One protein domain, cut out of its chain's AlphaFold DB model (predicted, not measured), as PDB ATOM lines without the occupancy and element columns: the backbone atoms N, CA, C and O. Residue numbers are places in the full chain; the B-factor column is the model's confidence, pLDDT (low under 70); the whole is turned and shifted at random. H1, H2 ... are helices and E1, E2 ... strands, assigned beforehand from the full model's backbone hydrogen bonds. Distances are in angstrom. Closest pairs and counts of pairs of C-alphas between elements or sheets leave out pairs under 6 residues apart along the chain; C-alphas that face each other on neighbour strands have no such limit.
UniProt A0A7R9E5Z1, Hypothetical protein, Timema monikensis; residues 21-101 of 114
ATOM      1  N   ASN A  21     108.575 155.141 147.105       91.69
ATOM      2  CA  ASN A  21     108.685 155.223 148.556       91.69
ATOM      3  C   ASN A  21     108.220 156.585 149.086       91.69
ATOM      4  O   ASN A  21     107.619 156.630 150.152       91.69
ATOM      5  N   VAL A  22     108.515 157.681 148.378       90.12
ATOM      6  CA  VAL A  22     108.068 159.033 148.762       90.12
ATOM      7  C   VAL A  22     106.566 159.172 148.549       90.12
ATOM      8  O   VAL A  22     105.880 159.610 149.466       90.12
ATOM      9  N   ALA A  23     106.051 158.713 147.404       90.81
ATOM     10  CA  ALA A  23     104.616 158.700 147.125       90.81
ATOM     11  C   ALA A  23     103.839 157.982 148.239       90.81
ATOM     12  O   ALA A  23     102.960 158.579 148.844       90.81
ATOM     13  N   LEU A  24     104.257 156.767 148.613       92.62
ATOM     14  CA  LEU A  24     103.609 155.997 149.679       92.62
ATOM     15  C   LEU A  24     103.622 156.724 151.030       92.62
ATOM     16  O   LEU A  24     102.629 156.702 151.751       92.62
ATOM     17  N   ARG A  25     104.739 157.365 151.399       92.00
ATOM     18  CA  ARG A  25     104.833 158.100 152.672       92.00
ATOM     19  C   ARG A  25     103.931 159.326 152.684       92.00
ATOM     20  O   ARG A  25     103.355 159.612 153.724       92.00
ATOM     21  N   ASN A  26     103.816 160.022 151.557       91.19
ATOM     22  CA  ASN A  26     102.990 161.218 151.444       91.19
ATOM     23  C   ASN A  26     101.499 160.862 151.362       91.19
ATOM     24  O   ASN A  26     100.707 161.442 152.093       91.19
ATOM     25  N   GLU A  27     101.122 159.873 150.545       93.56
ATOM     26  CA  GLU A  27      99.728 159.421 150.385       93.56
ATOM     27  C   GLU A  27      99.134 158.858 151.684       93.56
ATOM     28  O   GLU A  27      97.951 159.042 151.953       93.56
ATOM     29  N   LEU A  28      99.953 158.194 152.504       95.75
ATOM     30  CA  LEU A  28      99.537 157.634 153.794       95.75
ATOM     31  C   LEU A  28      99.838 158.556 154.988       95.75
ATOM     32  O   LEU A  28      99.641 158.142 156.128       95.75
ATOM     33  N   ASP A  29     100.364 159.760 154.741       95.69
ATOM     34  CA  ASP A  29     100.825 160.709 155.763       95.69
ATOM     35  C   ASP A  29     101.703 160.056 156.855       95.69
ATOM     36  O   ASP A  29     101.545 160.255 158.061       95.69
ATOM     37  N   LEU A  30     102.676 159.242 156.434       95.62
ATOM     38  CA  LEU A  30     103.661 158.609 157.315       95.62
ATOM     39  C   LEU A  30     104.735 159.628 157.718       95.62
ATOM     40  O   LEU A  30     105.895 159.525 157.316       95.62
ATOM     41  N   TYR A  31     104.342 160.620 158.514       95.75
ATOM     42  CA  TYR A  31     105.099 161.846 158.788       95.75
ATOM     43  C   TYR A  31     106.364 161.686 159.636       95.75
ATOM     44  O   TYR A  31     107.196 162.595 159.683       95.75
ATOM     45  N   VAL A  32     106.552 160.529 160.275       96.88
ATOM     46  CA  VAL A  32     107.750 160.206 161.054       96.88
ATOM     47  C   VAL A  32     108.407 158.932 160.543       96.88
ATOM     48  O   VAL A  32     107.790 157.870 160.468       96.88
ATOM     49  N   ASN A  33     109.713 159.015 160.303       96.06
ATOM     50  CA  ASN A  33     110.589 157.859 160.185       96.06
ATOM     51  C   ASN A  33     111.361 157.658 161.499       96.06
ATOM     52  O   ASN A  33     112.040 158.574 161.966       96.06
ATOM     53  N   VAL A  34     111.260 156.462 162.092       97.44
ATOM     54  CA  VAL A  34     112.012 156.075 163.295       97.44
ATOM     55  C   VAL A  34     113.109 155.092 162.905       97.44
ATOM     56  O   VAL A  34     112.822 153.980 162.467       97.44
ATOM     57  N   LEU A  35     114.362 155.476 163.126       96.94
ATOM     58  CA  LEU A  35     115.535 154.649 162.868       96.94
ATOM     59  C   LEU A  35     116.282 154.390 164.178       96.94
ATOM     60  O   LEU A  35     116.660 155.320 164.884       96.94
ATOM     61  N   LYS A  36     116.510 153.117 164.504       96.19
ATOM     62  CA  LYS A  36     117.311 152.714 165.666       96.19
ATOM     63  C   LYS A  36     118.720 152.352 165.211       96.19
ATOM     64  O   LYS A  36     118.906 151.386 164.475       96.19
ATOM     65  N   CYS A  37     119.702 153.110 165.674       95.94
ATOM     66  CA  CYS A  37     121.118 152.863 165.451       95.94
ATOM     67  C   CYS A  37     121.713 152.324 166.751       95.94
ATOM     68  O   CYS A  37     121.866 153.075 167.714       95.94
ATOM     69  N   GLN A  38     122.033 151.031 166.786       96.06
ATOM     70  CA  GLN A  38     122.579 150.382 167.976       96.06
ATOM     71  C   GLN A  38     123.769 149.481 167.646       96.06
ATOM     72  O   GLN A  38     123.853 148.922 166.551       96.06
ATOM     73  N   THR A  39     124.694 149.342 168.593       97.38
ATOM     74  CA  THR A  39     125.789 148.373 168.486       97.38
ATOM     75  C   THR A  39     125.247 146.953 168.653       97.38
ATOM     76  O   THR A  39     124.580 146.652 169.638       97.38
ATOM     77  N   TYR A  40     125.591 146.064 167.720       95.50
ATOM     78  CA  TYR A  40     125.285 144.636 167.811       95.50
ATOM     79  C   TYR A  40     126.542 143.844 168.212       95.50
ATOM     80  O   TYR A  40     127.584 144.043 167.583       95.50
ATOM     81  N   PRO A  41     126.474 142.927 169.203       91.25
ATOM     82  CA  PRO A  41     127.646 142.205 169.717       91.25
ATOM     83  C   PRO A  41     128.453 141.424 168.666       91.25
ATOM     84  O   PRO A  41     129.666 141.306 168.800       91.25
ATOM     85  N   GLY A  42     127.806 140.934 167.605       94.62
ATOM     86  CA  GLY A  42     128.454 140.175 166.527       94.62
ATOM     87  C   GLY A  42     128.957 141.010 165.346       94.62
ATOM     88  O   GLY A  42     129.496 140.444 164.400       94.62
ATOM     89  N   VAL A  43     128.769 142.335 165.359       96.06
ATOM     90  CA  VAL A  43     129.119 143.198 164.222       96.06
ATOM     91  C   VAL A  43     130.353 144.042 164.567       96.06
ATOM     92  O   VAL A  43     130.255 144.986 165.368       96.06
ATOM     93  N   PRO A  44     131.536 143.736 163.990       94.88
ATOM     94  CA  PRO A  44     132.741 144.511 164.240       94.88
ATOM     95  C   PRO A  44     132.549 145.954 163.765       94.88
ATOM     96  O   PRO A  44     131.976 146.236 162.718       94.88
ATOM     97  N   SER A  45     132.993 146.891 164.591       94.81
ATOM     98  CA  SER A  45     132.731 148.322 164.442       94.81
ATOM     99  C   SER A  45     133.761 149.097 165.250       94.81
ATOM    100  O   SER A  45     134.141 148.665 166.340       94.81
ATOM    101  N   ARG A  46     134.222 150.236 164.723       96.12
ATOM    102  CA  ARG A  46     135.194 151.103 165.411       96.12
ATOM    103  C   ARG A  46     134.615 151.715 166.687       96.12
ATOM    104  O   ARG A  46     135.305 151.803 167.692       96.12
ATOM    105  N   GLN A  47     133.355 152.142 166.626       96.44
ATOM    106  CA  GLN A  47     132.634 152.742 167.747       96.44
ATOM    107  C   GLN A  47     131.793 151.685 168.464       96.44
ATOM    108  O   GLN A  47     131.186 150.836 167.812       96.44
ATOM    109  N   LYS A  48     131.757 151.743 169.798       95.12
ATOM    110  CA  LYS A  48     131.057 150.784 170.666       95.12
ATOM    111  C   LYS A  48     130.005 151.488 171.515       95.12
ATOM    112  O   LYS A  48     130.067 152.702 171.686       95.12
ATOM    113  N   ASN A  49     129.073 150.708 172.065       95.88
ATOM    114  CA  ASN A  49     128.033 151.177 172.987       95.88
ATOM    115  C   ASN A  49     127.158 152.301 172.406       95.88
ATOM    116  O   ASN A  49     126.768 153.230 173.110       95.88
ATOM    117  N   ILE A  50     126.863 152.227 171.106       97.06
ATOM    118  CA  ILE A  50     125.929 153.140 170.451       97.06
ATOM    119  C   ILE A  50     124.508 152.661 170.743       97.06
ATOM    120  O   ILE A  50     124.193 151.494 170.522       97.06
ATOM    121  N   ASP A  51     123.660 153.583 171.189       97.38
ATOM    122  CA  ASP A  51     122.211 153.414 171.290       97.38
ATOM    123  C   ASP A  51     121.544 154.774 171.043       97.38
ATOM    124  O   ASP A  51     121.365 155.596 171.946       97.38
ATOM    125  N   ILE A  52     121.264 155.043 169.769       97.81
ATOM    126  CA  ILE A  52     120.697 156.300 169.288       97.81
ATOM    127  C   ILE A  52     119.434 155.978 168.499       97.81
ATOM    128  O   ILE A  52     119.425 155.101 167.637       97.81
ATOM    129  N   VAL A  53     118.366 156.725 168.765       98.31
ATOM    130  CA  VAL A  53     117.163 156.706 167.935       98.31
ATOM    131  C   VAL A  53     117.088 158.018 167.174       98.31
ATOM    132  O   VAL A  53     117.098 159.087 167.779       98.31
ATOM    133  N   ILE A  54     117.012 157.926 165.852       98.38
ATOM    134  CA  ILE A  54     116.801 159.055 164.958       98.38
ATOM    135  C   ILE A  54     115.314 159.089 164.624       98.38
ATOM    136  O   ILE A  54     114.760 158.115 164.116       98.38
ATOM    137  N   ILE A  55     114.676 160.212 164.933       98.19
ATOM    138  CA  ILE A  55     113.295 160.499 164.555       98.19
ATOM    139  C   ILE A  55     113.356 161.624 163.534       98.19
ATOM    140  O   ILE A  55     113.874 162.700 163.824       98.19
ATOM    141  N   ARG A  56     112.884 161.345 162.321       97.38
ATOM    142  CA  ARG A  56     113.010 162.241 161.173       97.38
ATOM    143  C   ARG A  56     111.631 162.584 160.618       97.38
ATOM    144  O   ARG A  56     110.825 161.677 160.408       97.38
ATOM    145  N   GLN A  57     111.403 163.866 160.336       95.88
ATOM    146  CA  GLN A  57     110.295 164.329 159.496       95.88
ATOM    147  C   GLN A  57     110.392 163.609 158.134       95.88
ATOM    148  O   GLN A  57     111.483 163.510 157.561       95.88
ATOM    149  N   ASN A  58     109.286 163.035 157.660       95.19
ATOM    150  CA  ASN A  58     109.274 162.151 156.495       95.19
ATOM    151  C   ASN A  58     108.310 162.554 155.352       95.19
ATOM    152  O   ASN A  58     108.173 161.783 154.405       95.19
ATOM    153  N   THR A  59     107.673 163.727 155.422       93.00
ATOM    154  CA  THR A  59     106.671 164.234 154.455       93.00
ATOM    155  C   THR A  59     106.920 165.661 153.937       93.00
ATOM    156  O   THR A  59     106.223 166.101 153.031       93.00
ATOM    157  N   GLU A  60     107.893 166.407 154.472       92.44
ATOM    158  CA  GLU A  60     108.220 167.783 154.056       92.44
ATOM    159  C   GLU A  60     109.740 167.998 153.917       92.44
ATOM    160  O   GLU A  60     110.533 167.052 153.917       92.44
ATOM    161  N   GLY A  61     110.154 169.257 153.781       92.12
ATOM    162  CA  GLY A  61     111.544 169.666 153.739       92.12
ATOM    163  C   GLY A  61     112.099 169.530 152.335       92.12
ATOM    164  O   GLY A  61     111.503 169.991 151.365       92.12
ATOM    165  N   GLU A  62     113.257 168.896 152.228       88.38
ATOM    166  CA  GLU A  62     113.953 168.661 150.965       88.38
ATOM    167  C   GLU A  62     113.179 167.705 150.033       88.38
ATOM    168  O   GLU A  62     113.501 167.599 148.856       88.38
ATOM    169  N   TYR A  63     112.142 167.022 150.534       85.00
ATOM    170  CA  TYR A  63     111.267 166.152 149.740       85.00
ATOM    171  C   TYR A  63     109.951 166.801 149.314       85.00
ATOM    172  O   TYR A  63     109.030 166.086 148.924       85.00
ATOM    173  N   ALA A  64     109.839 168.131 149.358       84.25
ATOM    174  CA  ALA A  64     108.639 168.812 148.875       84.25
ATOM    175  C   ALA A  64     108.368 168.560 147.373       84.25
ATOM    176  O   ALA A  64     107.234 168.724 146.938       84.25
ATOM    177  N   MET A  65     109.372 168.116 146.597       84.12
ATOM    178  CA  MET A  65     109.271 167.855 145.147       84.12
ATOM    179  C   MET A  65     108.811 169.087 144.354       84.12
ATOM    180  O   MET A  65     108.102 168.979 143.356       84.12
ATOM    181  N   LEU A  66     109.211 170.269 144.823       88.50
ATOM    182  CA  LEU A  66     108.873 171.550 144.227       88.50
ATOM    183  C   LEU A  66     110.117 172.136 143.569       88.50
ATOM    184  O   LEU A  66     110.932 172.787 144.221       88.50
ATOM    185  N   GLU A  67     110.257 171.885 142.273       91.69
ATOM    186  CA  GLU A  67     111.397 172.329 141.475       91.69
ATOM    187  C   GLU A  67     110.910 173.032 140.213       91.69
ATOM    188  O   GLU A  67     109.922 172.617 139.602       91.69
ATOM    189  N   HIS A  68     111.598 174.098 139.818       93.19
ATOM    190  CA  HIS A  68     111.311 174.808 138.577       93.19
ATOM    191  C   HIS A  68     112.564 175.478 138.013       93.19
ATOM    192  O   HIS A  68     113.592 175.582 138.680       93.19
ATOM    193  N   GLU A  69     112.480 175.900 136.753       96.00
ATOM    194  CA  GLU A  69     113.536 176.627 136.053       96.00
ATOM    195  C   GLU A  69     113.000 178.025 135.715       96.00
ATOM    196  O   GLU A  69     112.261 178.187 134.744       96.00
ATOM    197  N   SER A  70     113.301 179.014 136.566       95.88
ATOM    198  CA  SER A  70     112.770 180.387 136.457       95.88
ATOM    199  C   SER A  70     113.200 181.071 135.162       95.88
ATOM    200  O   SER A  70     112.417 181.749 134.501       95.88
ATOM    201  N   VAL A  71     114.463 180.867 134.790       97.31
ATOM    202  CA  VAL A  71     115.046 181.235 133.498       97.31
ATOM    203  C   VAL A  71     115.971 180.111 133.054       97.31
ATOM    204  O   VAL A  71     116.453 179.344 133.889       97.31
ATOM    205  N   HIS A  72     116.246 180.022 131.751       96.62
ATOM    206  CA  HIS A  72     117.072 178.943 131.221       96.62
ATOM    207  C   HIS A  72     118.431 178.855 131.940       96.62
ATOM    208  O   HIS A  72     119.192 179.822 131.963       96.62
ATOM    209  N   GLY A  73     118.722 177.693 132.524       96.62
ATOM    210  CA  GLY A  73     119.940 177.415 133.285       96.62
ATOM    211  C   GLY A  73     119.884 177.753 134.780       96.62
ATOM    212  O   GLY A  73     120.835 177.430 135.490       96.62
ATOM    213  N   VAL A  74     118.799 178.350 135.285       97.19
ATOM    214  CA  VAL A  74     118.616 178.653 136.716       97.19
ATOM    215  C   VAL A  74     117.543 177.740 137.289       97.19
ATOM    216  O   VAL A  74     116.352 177.963 137.087       97.19
ATOM    217  N   VAL A  75     117.983 176.702 138.003       95.44
ATOM    218  CA  VAL A  75     117.103 175.712 138.634       95.44
ATOM    219  C   VAL A  75     116.945 176.032 140.111       95.44
ATOM    220  O   VAL A  75     117.928 176.168 140.841       95.44
ATOM    221  N   GLU A  76     115.697 176.101 140.553       95.31
ATOM    222  CA  GLU A  76     115.316 176.355 141.934       95.31
ATOM    223  C   GLU A  76     114.652 175.114 142.531       95.31
ATOM    224  O   GLU A  76     113.822 174.467 141.891       95.31
ATOM    225  N   SER A  77     114.998 174.807 143.782       94.19
ATOM    226  CA  SER A  77     114.381 173.741 144.572       94.19
ATOM    227  C   SER A  77     113.848 174.342 145.866       94.19
ATOM    228  O   SER A  77     114.591 174.963 146.632       94.19
ATOM    229  N   MET A  78     112.547 174.200 146.094       94.56
ATOM    230  CA  MET A  78     111.870 174.795 147.239       94.56
ATOM    231  C   MET A  78     111.795 173.797 148.387       94.56
ATOM    232  O   MET A  78     111.105 172.780 148.321       94.56
ATOM    233  N   LYS A  79     112.468 174.136 149.486       94.81
ATOM    234  CA  LYS A  79     112.301 173.460 150.769       94.81
ATOM    235  C   LYS A  79     111.130 174.084 151.519       94.81
ATOM    236  O   LYS A  79     111.168 175.268 151.845       94.81
ATOM    237  N   VAL A  80     110.131 173.276 151.862       94.88
ATOM    238  CA  VAL A  80     108.966 173.725 152.639       94.88
ATOM    239  C   VAL A  80     109.018 173.115 154.030       94.88
ATOM    240  O   VAL A  80     109.150 171.902 154.163       94.88
ATOM    241  N   VAL A  81     108.917 173.949 155.064       96.31
ATOM    242  CA  VAL A  81     108.789 173.523 156.464       96.31
ATOM    243  C   VAL A  81     107.607 174.258 157.071       96.31
ATOM    244  O   VAL A  81     107.542 175.484 157.014       96.31
ATOM    245  N   THR A  82     106.676 173.514 157.655       97.12
ATOM    246  CA  THR A  82     105.476 174.079 158.274       97.12
ATOM    247  C   THR A  82     105.519 173.922 159.789       97.12
ATOM    248  O   THR A  82     106.093 172.968 160.327       97.12
ATOM    249  N   GLN A  83     104.893 174.864 160.497       97.94
ATOM    250  CA  GLN A  83     104.761 174.789 161.951       97.94
ATOM    251  C   GLN A  83     103.989 173.533 162.371       97.94
ATOM    252  O   GLN A  83     104.433 172.826 163.270       97.94
ATOM    253  N   GLU A  84     102.881 173.232 161.693       97.31
ATOM    254  CA  GLU A  84     102.029 172.074 161.982       97.31
ATOM    255  C   GLU A  84     102.812 170.753 161.917       97.31
ATOM    256  O   GLU A  84     102.808 169.969 162.872       97.31
ATOM    257  N   ASN A  85     103.554 170.526 160.827       96.75
ATOM    258  CA  ASN A  85     104.348 169.308 160.677       96.75
ATOM    259  C   ASN A  85     105.513 169.239 161.674       96.75
ATOM    260  O   ASN A  85     105.804 168.171 162.223       96.75
ATOM    261  N   SER A  86     106.162 170.373 161.942       97.81
ATOM    262  CA  SER A  86     107.229 170.450 162.942       97.81
ATOM    263  C   SER A  86     106.701 170.113 164.340       97.81
ATOM    264  O   SER A  86     107.327 169.358 165.087       97.81
ATOM    265  N   GLU A  87     105.512 170.612 164.681       98.38
ATOM    266  CA  GLU A  87     104.871 170.382 165.970       98.38
ATOM    267  C   GLU A  87     104.478 168.914 166.165       98.38
ATOM    268  O   GLU A  87     104.794 168.332 167.209       98.38
ATOM    269  N   ARG A  88     103.851 168.270 165.170       98.06
ATOM    270  CA  ARG A  88     103.486 166.845 165.281       98.06
ATOM    271  C   ARG A  88     104.707 165.934 165.416       98.06
ATOM    272  O   ARG A  88     104.672 164.997 166.215       98.06
ATOM    273  N   VAL A  89     105.816 166.230 164.725       98.06
ATOM    274  CA  VAL A  89     107.076 165.483 164.894       98.06
ATOM    275  C   VAL A  89     107.667 165.707 166.283       98.06
ATOM    276  O   VAL A  89     108.102 164.742 166.918       98.06
ATOM    277  N   ALA A  90     107.660 166.942 166.790       98.38
ATOM    278  CA  ALA A  90     108.139 167.239 168.137       98.38
ATOM    279  C   ALA A  90     107.316 166.484 169.194       98.38
ATOM    280  O   ALA A  90     107.886 165.783 170.034       98.38
ATOM    281  N   ARG A  91     105.980 166.536 169.108       98.50
ATOM    282  CA  ARG A  91     105.069 165.800 170.000       98.50
ATOM    283  C   ARG A  91     105.329 164.297 169.951       98.50
ATOM    284  O   ARG A  91     105.536 163.689 171.000       98.50
ATOM    285  N   PHE A  92     105.401 163.710 168.754       98.56
ATOM    286  CA  PHE A  92     105.743 162.296 168.586       98.56
ATOM    287  C   PHE A  92     107.089 161.959 169.244       98.56
ATOM    288  O   PHE A  92     107.201 160.957 169.948       98.56
ATOM    289  N   THR A  93     108.105 162.804 169.051       98.56
ATOM    290  CA  THR A  93     109.467 162.596 169.566       98.56
ATOM    291  C   THR A  93     109.505 162.572 171.089       98.56
ATOM    292  O   THR A  93     110.083 161.653 171.671       98.56
ATOM    293  N   PHE A  94     108.875 163.544 171.752       98.62
ATOM    294  CA  PHE A  94     108.828 163.590 173.215       98.62
ATOM    295  C   PHE A  94     108.003 162.437 173.802       98.62
ATOM    296  O   PHE A  94     108.420 161.823 174.785       98.62
ATOM    297  N   GLU A  95     106.889 162.074 173.165       98.50
ATOM    298  CA  GLU A  95     106.096 160.906 173.556       98.50
ATOM    299  C   GLU A  95     106.877 159.599 173.404       98.50
ATOM    300  O   GLU A  95     106.890 158.763 174.312       98.50
ATOM    301  N   PHE A  96     107.579 159.433 172.282       98.44
ATOM    302  CA  PHE A  96     108.464 158.302 172.050       98.44
ATOM    303  C   PHE A  96     109.558 158.245 173.119       98.44
ATOM    304  O   PHE A  96     109.791 157.182 173.698       98.44
ATOM    305  N   ALA A  97     110.202 159.376 173.413       98.50
ATOM    306  CA  ALA A  97     111.248 159.458 174.420       98.50
ATOM    307  C   ALA A  97     110.734 159.023 175.798       98.50
ATOM    308  O   ALA A  97     111.329 158.135 176.412       98.50
ATOM    309  N   ARG A  98     109.583 159.553 176.236       98.25
ATOM    310  CA  ARG A  98     108.936 159.188 177.504       98.25
ATOM    311  C   ARG A  98     108.599 157.698 177.573       98.25
ATOM    312  O   ARG A  98     108.981 157.034 178.531       98.25
ATOM    313  N   LYS A  99     107.933 157.155 176.545       98.31
ATOM    314  CA  LYS A  99     107.518 155.739 176.490       98.31
ATOM    315  C   LYS A  99     108.694 154.761 176.449       98.31
ATOM    316  O   LYS A  99     108.548 153.625 176.880       98.31
ATOM    317  N   ASN A 100     109.848 155.190 175.937       98.00
ATOM    318  CA  ASN A 100     111.045 154.357 175.796       98.00
ATOM    319  C   ASN A 100     112.143 154.704 176.821       98.00
ATOM    320  O   ASN A 100     113.300 154.340 176.614       98.00
ATOM    321  N   GLY A 101     111.821 155.441 177.892       97.88
ATOM    322  CA  GLY A 101     112.772 155.766 178.964       97.88
ATOM    323  C   GLY A 101     113.979 156.607 178.522       97.88
ATOM    324  O   GLY A 101     115.034 156.568 179.158       97.88
TER     325      GLY A 101
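What this domain is: This is residues 21 to 101 of the 114 residues of the protein "Hypothetical protein" of Timema monikensis (UniProt A0A7R9E5Z1). Two strand hairpins, E1 with E2 and E3 with E4, reach toward opposite ends of an elongated model; long helix H2 packs on the first, mainly on E2, and short H1 lies to one side. The 81 printed residues hold H1, E1, E2, E3, E4 and H2 in order, mixed in class, with both sheets antiparallel. It is only just loose, close to extended: radius of gyration of the C-alphas 17.5 A, spans 54 by 31 by 20 A.

How they stand to each other: H1, residues 21 to 27, is apart from H2, residues 83 to 99. E1, residues 32 to 38, and E2, residues 51 to 57, form a hairpin; N 35 and O 54 are 2.8 A apart. E3, residues 67 to 71, and E4, residues 74 to 77, form another; N 74 and O 71 are 2.9 A apart. The closest C-alphas of E2 and H2, Gln 57 and Val 89, are 6.4 A apart. Both helices have every O i to N i+4 pair within hydrogen-bond range.

Where its parts are: H1 begins at C-alpha 21 (108.685, 155.223, 148.556). E1 measures 19.1 A, E2 20.0 A and H2 24.1 A, ending at C-alpha 99 (107.518, 155.739, 176.490).

The domain as a whole: The printed part has no cut; the link E1 to E2 is long. No printed residue is under 70 in pLDDT.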